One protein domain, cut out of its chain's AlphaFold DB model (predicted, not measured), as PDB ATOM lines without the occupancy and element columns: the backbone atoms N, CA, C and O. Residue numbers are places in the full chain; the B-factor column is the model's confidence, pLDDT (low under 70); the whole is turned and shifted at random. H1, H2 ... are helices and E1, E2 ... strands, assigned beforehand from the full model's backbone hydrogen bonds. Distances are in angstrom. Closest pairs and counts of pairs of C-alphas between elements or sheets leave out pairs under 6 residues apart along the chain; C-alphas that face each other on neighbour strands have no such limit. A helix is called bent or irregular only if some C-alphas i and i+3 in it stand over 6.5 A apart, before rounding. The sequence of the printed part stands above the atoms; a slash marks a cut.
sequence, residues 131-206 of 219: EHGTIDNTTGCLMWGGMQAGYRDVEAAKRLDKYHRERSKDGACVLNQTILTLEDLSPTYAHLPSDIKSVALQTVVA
ATOM      1  N   GLU A 131       9.991 305.713  48.360       95.56
ATOM      2  CA  GLU A 131       9.142 305.904  49.529       95.56
ATOM      3  C   GLU A 131       9.629 307.116  50.313       95.56
ATOM      4  O   GLU A 131      10.825 307.296  50.510       95.56
ATOM      5  N   HIS A 132       8.692 307.916  50.800       93.94
ATOM      6  CA  HIS A 132       8.922 308.859  51.883       93.94
ATOM      7  C   HIS A 132       7.607 309.051  52.615       93.94
ATOM      8  O   HIS A 132       6.574 309.225  51.965       93.94
ATOM      9  N   GLY A 133       7.616 309.061  53.942       90.88
ATOM     10  CA  GLY A 133       6.389 309.356  54.653       90.88
ATOM     11  C   GLY A 133       6.521 309.472  56.156       90.88
ATOM     12  O   GLY A 133       7.354 308.839  56.797       90.88
ATOM     13  N   THR A 134       5.617 310.263  56.722       89.25
ATOM     14  CA  THR A 134       5.530 310.490  58.160       89.25
ATOM     15  C   THR A 134       4.598 309.469  58.786       89.25
ATOM     16  O   THR A 134       3.431 309.363  58.405       89.25
ATOM     17  N   ILE A 135       5.097 308.748  59.782       88.75
ATOM     18  CA  ILE A 135       4.331 307.758  60.537       88.75
ATOM     19  C   ILE A 135       3.962 308.368  61.888       88.75
ATOM     20  O   ILE A 135       4.814 308.925  62.577       88.75
ATOM     21  N   ASP A 136       2.699 308.256  62.285       89.44
ATOM     22  CA  ASP A 136       2.293 308.576  63.652       89.44
ATOM     23  C   ASP A 136       2.818 307.491  64.599       89.44
ATOM     24  O   ASP A 136       2.435 306.332  64.495       89.44
ATOM     25  N   ASN A 137       3.675 307.857  65.548       88.75
ATOM     26  CA  ASN A 137       4.269 306.904  66.491       88.75
ATOM     27  C   ASN A 137       3.249 306.234  67.431       88.75
ATOM     28  O   ASN A 137       3.550 305.190  68.005       88.75
ATOM     29  N   THR A 138       2.055 306.808  67.592       89.69
ATOM     30  CA  THR A 138       0.997 306.278  68.464       89.69
ATOM     31  C   THR A 138       0.161 305.238  67.734       89.69
ATOM     32  O   THR A 138      -0.010 304.114  68.203       89.69
ATOM     33  N   THR A 139      -0.368 305.604  66.566       88.75
ATOM     34  CA  THR A 139      -1.249 304.730  65.777       88.75
ATOM     35  C   THR A 139      -0.464 303.827  64.829       88.75
ATOM     36  O   THR A 139      -0.963 302.790  64.395       88.75
ATOM     37  N   GLY A 140       0.776 304.195  64.503       87.88
ATOM     38  CA  GLY A 140       1.611 303.656  63.428       87.88
ATOM     39  C   GLY A 140       1.023 303.838  62.031       87.88
ATOM     40  O   GLY A 140       1.482 303.170  61.104       87.88
ATOM     41  N   CYS A 141      -0.001 304.682  61.880       89.62
ATOM     42  CA  CYS A 141      -0.562 305.014  60.582       89.62
ATOM     43  C   CYS A 141       0.364 305.961  59.822       89.62
ATOM     44  O   CYS A 141       1.013 306.834  60.403       89.62
ATOM     45  N   LEU A 142       0.402 305.794  58.503       89.00
ATOM     46  CA  LEU A 142       0.997 306.776  57.610       89.00
ATOM     47  C   LEU A 142       0.106 308.027  57.613       89.00
ATOM     48  O   LEU A 142      -1.079 307.938  57.300       89.00
ATOM     49  N   MET A 143       0.672 309.171  57.983       86.19
ATOM     50  CA  MET A 143      -0.037 310.452  58.052       86.19
ATOM     51  C   MET A 143       0.164 311.281  56.786       86.19
ATOM     52  O   MET A 143      -0.770 311.927  56.320       86.19
ATOM     53  N   TRP A 144       1.379 311.238  56.233       85.00
ATOM     54  CA  TRP A 144       1.778 311.980  55.039       85.00
ATOM     55  C   TRP A 144       2.745 311.159  54.199       85.00
ATOM     56  O   TRP A 144       3.460 310.308  54.726       85.00
ATOM     57  N   GLY A 145       2.792 311.457  52.902       88.38
ATOM     58  CA  GLY A 145       3.679 310.784  51.960       88.38
ATOM     59  C   GLY A 145       3.162 309.407  51.549       88.38
ATOM     60  O   GLY A 145       1.960 309.144  51.586       88.38
ATOM     61  N   GLY A 146       4.065 308.540  51.109       92.12
ATOM     62  CA  GLY A 146       3.764 307.199  50.634       92.12
ATOM     63  C   GLY A 146       4.875 306.601  49.785       92.12
ATOM     64  O   GLY A 146       6.030 307.015  49.859       92.12
ATOM     65  N   MET A 147       4.502 305.630  48.957       94.56
ATOM     66  CA  MET A 147       5.391 304.937  48.032       94.56
ATOM     67  C   MET A 147       4.863 305.057  46.601       94.56
ATOM     68  O   MET A 147       3.679 304.818  46.352       94.56
ATOM     69  N   GLN A 148       5.741 305.396  45.657       94.31
ATOM     70  CA  GLN A 148       5.450 305.426  44.222       94.31
ATOM     71  C   GLN A 148       6.373 304.459  43.477       94.31
ATOM     72  O   GLN A 148       7.596 304.506  43.633       94.31
ATOM     73  N   ALA A 149       5.776 303.602  42.648       96.25
ATOM     74  CA  ALA A 149       6.478 302.653  41.791       96.25
ATOM     75  C   ALA A 149       7.391 303.359  40.776       96.25
ATOM     76  O   ALA A 149       7.072 304.454  40.300       96.25
ATOM     77  N   GLY A 150       8.506 302.714  40.430       95.38
ATOM     78  CA  GLY A 150       9.351 303.075  39.291       95.38
ATOM     79  C   GLY A 150       9.117 302.166  38.087       95.38
ATOM     80  O   GLY A 150       8.924 300.965  38.260       95.38
ATOM     81  N   TYR A 151       9.166 302.700  36.862       93.69
ATOM     82  CA  TYR A 151       8.921 301.899  35.653       93.69
ATOM     83  C   TYR A 151      10.040 300.888  35.344       93.69
ATOM     84  O   TYR A 151       9.806 299.970  34.561       93.69
ATOM     85  N   ARG A 152      11.240 301.027  35.933       93.81
ATOM     86  CA  ARG A 152      12.326 300.031  35.818       93.81
ATOM     87  C   ARG A 152      12.329 299.004  36.951       93.81
ATOM     88  O   ARG A 152      13.075 298.029  36.884       93.81
ATOM     89  N   ASP A 153      11.513 299.190  37.987       95.19
ATOM     90  CA  ASP A 153      11.420 298.243  39.095       95.19
ATOM     91  C   ASP A 153      10.426 297.122  38.768       95.19
ATOM     92  O   ASP A 153       9.216 297.244  38.954       95.19
ATOM     93  N   VAL A 154      10.963 295.993  38.305       93.56
ATOM     94  CA  VAL A 154      10.180 294.799  37.943       93.56
ATOM     95  C   VAL A 154       9.401 294.198  39.116       93.56
ATOM     96  O   VAL A 154       8.433 293.473  38.907       93.56
ATOM     97  N   GLU A 155       9.779 294.515  40.355       95.88
ATOM     98  CA  GLU A 155       9.104 294.040  41.560       95.88
ATOM     99  C   GLU A 155       8.293 295.155  42.256       95.88
ATOM    100  O   GLU A 155       7.876 294.982  43.411       95.88
ATOM    101  N   ALA A 156       8.058 296.291  41.585       95.25
ATOM    102  CA  ALA A 156       7.355 297.437  42.161       95.25
ATOM    103  C   ALA A 156       5.962 297.062  42.678       95.25
ATOM    104  O   ALA A 156       5.633 297.362  43.822       95.25
ATOM    105  N   ALA A 157       5.166 296.340  41.879       93.88
ATOM    106  CA  ALA A 157       3.812 295.926  42.262       93.88
ATOM    107  C   ALA A 157       3.809 295.132  43.579       93.88
ATOM    108  O   ALA A 157       3.084 295.445  44.519       93.88
ATOM    109  N   LYS A 158       4.720 294.162  43.707       95.50
ATOM    110  CA  LYS A 158       4.869 293.358  44.927       95.50
ATOM    111  C   LYS A 158       5.307 294.199  46.131       95.50
ATOM    112  O   LYS A 158       4.863 293.932  47.249       95.50
ATOM    113  N   ARG A 159       6.185 295.192  45.929       96.19
ATOM    114  CA  ARG A 159       6.617 296.129  46.986       96.19
ATOM    115  C   ARG A 159       5.463 296.994  47.461       96.19
ATOM    116  O   ARG A 159       5.246 297.065  48.666       96.19
ATOM    117  N   LEU A 160       4.702 297.586  46.543       95.44
ATOM    118  CA  LEU A 160       3.571 298.439  46.892       95.44
ATOM    119  C   LEU A 160       2.421 297.647  47.524       95.44
ATOM    120  O   LEU A 160       1.834 298.125  48.489       95.44
ATOM    121  N   ASP A 161       2.158 296.417  47.082       94.00
ATOM    122  CA  ASP A 161       1.169 295.538  47.720       94.00
ATOM    123  C   ASP A 161       1.576 295.145  49.145       94.00
ATOM    124  O   ASP A 161       0.743 295.073  50.056       94.00
ATOM    125  N   LYS A 162       2.869 294.882  49.366       94.62
ATOM    126  CA  LYS A 162       3.408 294.658  50.711       94.62
ATOM    127  C   LYS A 162       3.266 295.923  51.562       94.62
ATOM    128  O   LYS A 162       2.693 295.848  52.646       94.62
ATOM    129  N   TYR A 163       3.713 297.064  51.043       94.44
ATOM    130  CA  TYR A 163       3.640 298.359  51.712       94.44
ATOM    131  C   TYR A 163       2.205 298.712  52.104       94.44
ATOM    132  O   TYR A 163       1.936 299.031  53.257       94.44
ATOM    133  N   HIS A 164       1.252 298.579  51.181       92.94
ATOM    134  CA  HIS A 164      -0.150 298.850  51.453       92.94
ATOM    135  C   HIS A 164      -0.701 297.966  52.577       92.94
ATOM    136  O   HIS A 164      -1.359 298.476  53.482       92.94
ATOM    137  N   ARG A 165      -0.414 296.656  52.576       91.06
ATOM    138  CA  ARG A 165      -0.866 295.754  53.651       91.06
ATOM    139  C   ARG A 165      -0.289 296.154  55.008       91.06
ATOM    140  O   ARG A 165      -1.035 296.273  55.971       91.06
ATOM    141  N   GLU A 166       1.009 296.428  55.069       90.75
ATOM    142  CA  GLU A 166       1.684 296.819  56.313       90.75
ATOM    143  C   GLU A 166       1.194 298.175  56.841       90.75
ATOM    144  O   GLU A 166       0.999 298.345  58.045       90.75
ATOM    145  N   ARG A 167       0.961 299.144  55.947       91.25
ATOM    146  CA  ARG A 167       0.568 300.511  56.316       91.25
ATOM    147  C   ARG A 167      -0.926 300.696  56.547       91.25
ATOM    148  O   ARG A 167      -1.292 301.578  57.314       91.25
ATOM    149  N   SER A 168      -1.780 299.895  55.913       87.75
ATOM    150  CA  SER A 168      -3.235 299.949  56.131       87.75
ATOM    151  C   SER A 168      -3.647 299.367  57.481       87.75
ATOM    152  O   SER A 168      -4.740 299.676  57.953       87.75
ATOM    153  N   LYS A 169      -2.785 298.555  58.117       85.69
ATOM    154  CA  LYS A 169      -3.020 297.935  59.433       85.69
ATOM    155  C   LYS A 169      -4.393 297.263  59.524       85.69
ATOM    156  O   LYS A 169      -5.216 297.633  60.357       85.69
ATOM    157  N   ASP A 170      -4.653 296.334  58.606       83.19
ATOM    158  CA  ASP A 170      -5.934 295.619  58.489       83.19
ATOM    159  C   ASP A 170      -7.154 296.554  58.352       83.19
ATOM    160  O   ASP A 170      -8.257 296.254  58.805       83.19
ATOM    161  N   GLY A 171      -6.956 297.713  57.716       82.81
ATOM    162  CA  GLY A 171      -7.988 298.726  57.486       82.81
ATOM    163  C   GLY A 171      -8.118 299.776  58.594       82.81
ATOM    164  O   GLY A 171      -8.954 300.669  58.472       82.81
ATOM    165  N   ALA A 172      -7.296 299.719  59.647       87.31
ATOM    166  CA  ALA A 172      -7.279 300.741  60.694       87.31
ATOM    167  C   ALA A 172      -6.742 302.099  60.205       87.31
ATOM    168  O   ALA A 172      -7.098 303.135  60.765       87.31
ATOM    169  N   CYS A 173      -5.906 302.108  59.162       89.75
ATOM    170  CA  CYS A 173      -5.359 303.318  58.552       89.75
ATOM    171  C   CYS A 173      -5.891 303.487  57.123       89.75
ATOM    172  O   CYS A 173      -5.825 302.563  56.310       89.75
ATOM    173  N   VAL A 174      -6.377 304.687  56.794       86.94
ATOM    174  CA  VAL A 174      -6.882 305.002  55.451       86.94
ATOM    175  C   VAL A 174      -5.718 305.365  54.534       86.94
ATOM    176  O   VAL A 174      -4.990 306.321  54.797       86.94
ATOM    177  N   LEU A 175      -5.579 304.627  53.436       86.00
ATOM    178  CA  LEU A 175      -4.607 304.894  52.381       86.00
ATOM    179  C   LEU A 175      -5.327 305.047  51.052       86.00
ATOM    180  O   LEU A 175      -6.239 304.283  50.738       86.00
ATOM    181  N   ASN A 176      -4.875 306.005  50.257       86.31
ATOM    182  CA  ASN A 176      -5.344 306.172  48.896       86.31
ATOM    183  C   ASN A 176      -4.375 305.489  47.935       86.31
ATOM    184  O   ASN A 176      -3.154 305.555  48.098       86.31
ATOM    185  N   GLN A 177      -4.940 304.857  46.911       85.75
ATOM    186  CA  GLN A 177      -4.187 304.262  45.822       85.75
ATOM    187  C   GLN A 177      -4.553 304.949  44.513       85.75
ATOM    188  O   GLN A 177      -5.725 305.207  44.243       85.75
ATOM    189  N   THR A 178      -3.548 305.233  43.696       86.31
ATOM    190  CA  THR A 178      -3.733 305.731  42.332       86.31
ATOM    191  C   THR A 178      -2.740 305.052  41.402       86.31
ATOM    192  O   THR A 178      -1.707 304.544  41.845       86.31
ATOM    193  N   ILE A 179      -3.059 305.027  40.113       86.44
ATOM    194  CA  ILE A 179      -2.148 304.578  39.066       86.44
ATOM    195  C   ILE A 179      -1.861 305.794  38.205       86.44
ATOM    196  O   ILE A 179      -2.764 306.342  37.583       86.44
ATOM    197  N   LEU A 180      -0.600 306.207  38.195       83.44
ATOM    198  CA  LEU A 180      -0.124 307.291  37.359       83.44
ATOM    199  C   LEU A 180       0.175 306.751  35.966       83.44
ATOM    200  O   LEU A 180       1.060 305.904  35.808       83.44
ATOM    201  N   THR A 181      -0.555 307.236  34.968       83.69
ATOM    202  CA  THR A 181      -0.337 306.870  33.569       83.69
ATOM    203  C   THR A 181       0.418 307.957  32.812       83.69
ATOM    204  O   THR A 181       0.604 309.066  33.310       83.69
ATOM    205  N   LEU A 182       0.857 307.661  31.586       79.25
ATOM    206  CA  LEU A 182       1.500 308.665  30.734       79.25
ATOM    207  C   LEU A 182       0.587 309.870  30.440       79.25
ATOM    208  O   LEU A 182       1.077 310.988  30.350       79.25
ATOM    209  N   GLU A 183      -0.725 309.654  30.327       76.44
ATOM    210  CA  GLU A 183      -1.709 310.713  30.052       76.44
ATOM    211  C   GLU A 183      -1.895 311.670  31.238       76.44
ATOM    212  O   GLU A 183      -2.292 312.822  31.062       76.44
ATOM    213  N   ASP A 184      -1.572 311.208  32.446       75.38
ATOM    214  CA  ASP A 184      -1.631 312.012  33.664       75.38
ATOM    215  C   ASP A 184      -0.385 312.882  33.845       75.38
ATOM    216  O   ASP A 184      -0.407 313.863  34.592       75.38
ATOM    217  N   LEU A 185       0.715 312.526  33.177       74.62
ATOM    218  CA  LEU A 185       1.985 313.223  33.272       74.62
ATOM    219  C   LEU A 185       1.986 314.484  32.411       74.62
ATOM    220  O   LEU A 185       1.597 314.478  31.248       74.62
ATOM    221  N   SER A 186       2.531 315.568  32.964       72.75
ATOM    222  CA  SER A 186       2.871 316.741  32.160       72.75
ATOM    223  C   SER A 186       3.954 316.353  31.148       72.75
ATOM    224  O   SER A 186       5.060 316.002  31.586       72.75
ATOM    225  N   PRO A 187       3.704 316.461  29.825       68.50
ATOM    226  CA  PRO A 187       4.710 316.155  28.800       68.50
ATOM    227  C   PRO A 187       5.993 316.967  28.989       68.50
ATOM    228  O   PRO A 187       7.078 316.575  28.581       68.50
ATOM    229  N   THR A 188       5.848 318.107  29.650       70.38
ATOM    230  CA  THR A 188       6.883 319.086  29.899       70.38
ATOM    231  C   THR A 188       7.907 318.670  30.959       70.38
ATOM    232  O   THR A 188       9.024 319.176  30.947       70.38
ATOM    233  N   TYR A 189       7.539 317.777  31.885       71.94
ATOM    234  CA  TYR A 189       8.425 317.317  32.969       71.94
ATOM    235  C   TYR A 189       8.706 315.816  32.913       71.94
ATOM    236  O   TYR A 189       9.685 315.345  33.499       71.94
ATOM    237  N   ALA A 190       7.851 315.064  32.220       73.44
ATOM    238  CA  ALA A 190       7.992 313.633  32.026       73.44
ATOM    239  C   ALA A 190       8.821 313.337  30.776       73.44
ATOM    240  O   ALA A 190       8.312 312.928  29.733       73.44
ATOM    241  N   HIS A 191      10.127 313.543  30.906       83.19
ATOM    242  CA  HIS A 191      11.091 313.164  29.885       83.19
ATOM    243  C   HIS A 191      11.386 311.667  30.017       83.19
ATOM    244  O   HIS A 191      12.227 311.256  30.818       83.19
ATOM    245  N   LEU A 192      10.650 310.845  29.274       85.44
ATOM    246  CA  LEU A 192      10.845 309.398  29.262       85.44
ATOM    247  C   LEU A 192      11.839 308.981  28.165       85.44
ATOM    248  O   LEU A 192      11.862 309.598  27.097       85.44
ATOM    249  N   PRO A 193      12.633 307.919  28.394       85.62
ATOM    250  CA  PRO A 193      13.407 307.278  27.337       85.62
ATOM    251  C   PRO A 193      12.519 306.857  26.155       85.62
ATOM    252  O   PRO A 193      11.369 306.461  26.341       85.62
ATOM    253  N   SER A 194      13.051 306.915  24.930       85.06
ATOM    254  CA  SER A 194      12.284 306.669  23.693       85.06
ATOM    255  C   SER A 194      11.699 305.255  23.571       85.06
ATOM    256  O   SER A 194      10.771 305.024  22.797       85.06
ATOM    257  N   ASP A 195      12.267 304.295  24.294       86.62
ATOM    258  CA  ASP A 195      11.810 302.910  24.384       86.62
ATOM    259  C   ASP A 195      10.587 302.737  25.302       86.62
ATOM    260  O   ASP A 195       9.838 301.768  25.150       86.62
ATOM    261  N   ILE A 196      10.319 303.697  26.192       85.94
ATOM    262  CA  ILE A 196       9.159 303.680  27.084       85.94
ATOM    263  C   ILE A 196       7.945 304.276  26.363       85.94
ATOM    264  O   ILE A 196       7.800 305.487  26.223       85.94
ATOM    265  N   LYS A 197       7.043 303.399  25.906       80.69
ATOM    266  CA  LYS A 197       5.821 303.784  25.170       80.69
ATOM    267  C   LYS A 197       4.590 303.973  26.053       80.69
ATOM    268  O   LYS A 197       3.632 304.617  25.640       80.69
ATOM    269  N   SER A 198       4.598 303.389  27.244       83.44
ATOM    270  CA  SER A 198       3.542 303.532  28.238       83.44
ATOM    271  C   SER A 198       4.125 303.370  29.634       83.44
ATOM    272  O   SER A 198       5.151 302.719  29.832       83.44
ATOM    273  N   VAL A 199       3.467 303.994  30.602       84.44
ATOM    274  CA  VAL A 199       3.831 303.956  32.015       84.44
ATOM    275  C   VAL A 199       2.541 303.778  32.806       84.44
ATOM    276  O   VAL A 199       1.536 304.403  32.473       84.44
ATOM    277  N   ALA A 200       2.564 302.909  33.815       88.56
ATOM    278  CA  ALA A 200       1.473 302.702  34.763       88.56
ATOM    279  C   ALA A 200       2.077 302.481  36.156       88.56
ATOM    280  O   ALA A 200       2.451 301.366  36.515       88.56
ATOM    281  N   LEU A 201       2.241 303.564  36.919       90.25
ATOM    282  CA  LEU A 201       2.923 303.539  38.214       90.25
ATOM    283  C   LEU A 201       1.910 303.580  39.339       90.25
ATOM    284  O   LEU A 201       1.284 304.608  39.603       90.25
ATOM    285  N   GLN A 202       1.783 302.462  40.041       92.88
ATOM    286  CA  GLN A 202       1.021 302.422  41.276       92.88
ATOM    287  C   GLN A 202       1.655 303.376  42.302       92.88
ATOM    288  O   GLN A 202       2.876 303.506  42.410       92.88
ATOM    289  N   THR A 203       0.803 304.076  43.038       90.94
ATOM    290  CA  THR A 203       1.174 304.976  44.126       90.94
ATOM    291  C   THR A 203       0.245 304.707  45.300       90.94
ATOM    292  O   THR A 203      -0.972 304.701  45.124       90.94
ATOM    293  N   VAL A 204       0.810 304.488  46.485       91.69
ATOM    294  CA  VAL A 204       0.081 304.278  47.745       91.69
ATOM    295  C   VAL A 204       0.484 305.394  48.698       91.69
ATOM    296  O   VAL A 204       1.654 305.466  49.066       91.69
ATOM    297  N   VAL A 205      -0.447 306.263  49.095       89.25
ATOM    298  CA  VAL A 205      -0.153 307.459  49.910       89.25
ATOM    299  C   VAL A 205      -1.192 307.698  51.000       89.25
ATOM    300  O   VAL A 205      -2.357 307.315  50.876       89.25
ATOM    301  N   ALA A 206      -0.769 308.393  52.052       81.31
ATOM    302  CA  ALA A 206      -1.660 309.039  53.003       81.31
ATOM    303  C   ALA A 206      -1.963 310.465  52.519       81.31
ATOM    304  O   ALA A 206      -1.057 311.273  52.316       81.31
TER     305      ALA A 206
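This is residues 131 to 206 of the 219 residues of the protein "Hypothetical protein" of Amphora coffeiformis (UniProt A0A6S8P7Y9). Look for a slab of four antiparallel strands, E1, E2, E4 and E3 side by side, with the one helix, H1, lying along one face over the inner strands E2 and E4, and no named helix on the other face. The long loop of residues 182 to 199 extends past one end of the sheet and the link from E1 to E2 reaches out at the other, and these two loops make the length. The printed part has 76 residues, with named elements in the order E1, E2, H1, E3, E4, and its class is mixed, helices and strands. It is only just loose, close to compact, with a radius of gyration of the C-alphas of 14.1 A, and elongated, spanning 46 by 24 by 16 A.

Start at the inner strands E2, residues 142 to 148, and E4, residues 200 to 206, which are antiparallel at 169 degrees; N 147 and O 204 are within hydrogen-bond range at 2.9 A. Beside E2 find the edge strand E1, residues 131 to 135, antiparallel to it at 170 degrees in a hairpin, with N 146 and O 132 at 2.7 A. Beside E4 is the other edge strand, E3, residues 176 to 181, antiparallel at 154 degrees in a second hairpin, with N 180 and O 201 at 2.8 A. E1 and E3 are apart. H1, residues 156 to 171, is on the sheet at a height over the sheet of 9.1 A, in two layers, a helix on one face of a sheet. It runs along the strands, at 14 degrees to E2 on the local plane. Its closest C-alphas to E4 are those of His 164 and Val 204, 6.6 A apart; to E2, those of Arg 167 and Leu 142, 6.4 A. E2, H1 and E3 form a split strand-helix-strand unit, two strands running the same way with E4 between them, and its crossover is right-handed. In H1, 9 of 12 O i to N i+4 pairs are within hydrogen-bond range.

Find C-alpha 131 at (9.142, 305.904, 49.529), where E1 begins its 12.2 A. E2 is 14.2 A long and E3 16.1 A. H1 runs 21.7 A from C-alpha 156 at (7.355, 297.437, 42.161); it is irregular, with C-alphas 167 and 170 8.4 A apart, and has a kink of 41 degrees near residue 165. E4, 19.6 A long, ends at C-alpha 206, (-1.660, 309.039, 53.003).

The C-alphas farthest apart are those of Thr 138 and Ser 194, at 46.2 A. The printed part has no cut. The link from E3 to E4 is long, 18 residues; the one from H1 to E3 is tight. Mean pLDDT of the printed part is 87.6, and residue 187 is under 70.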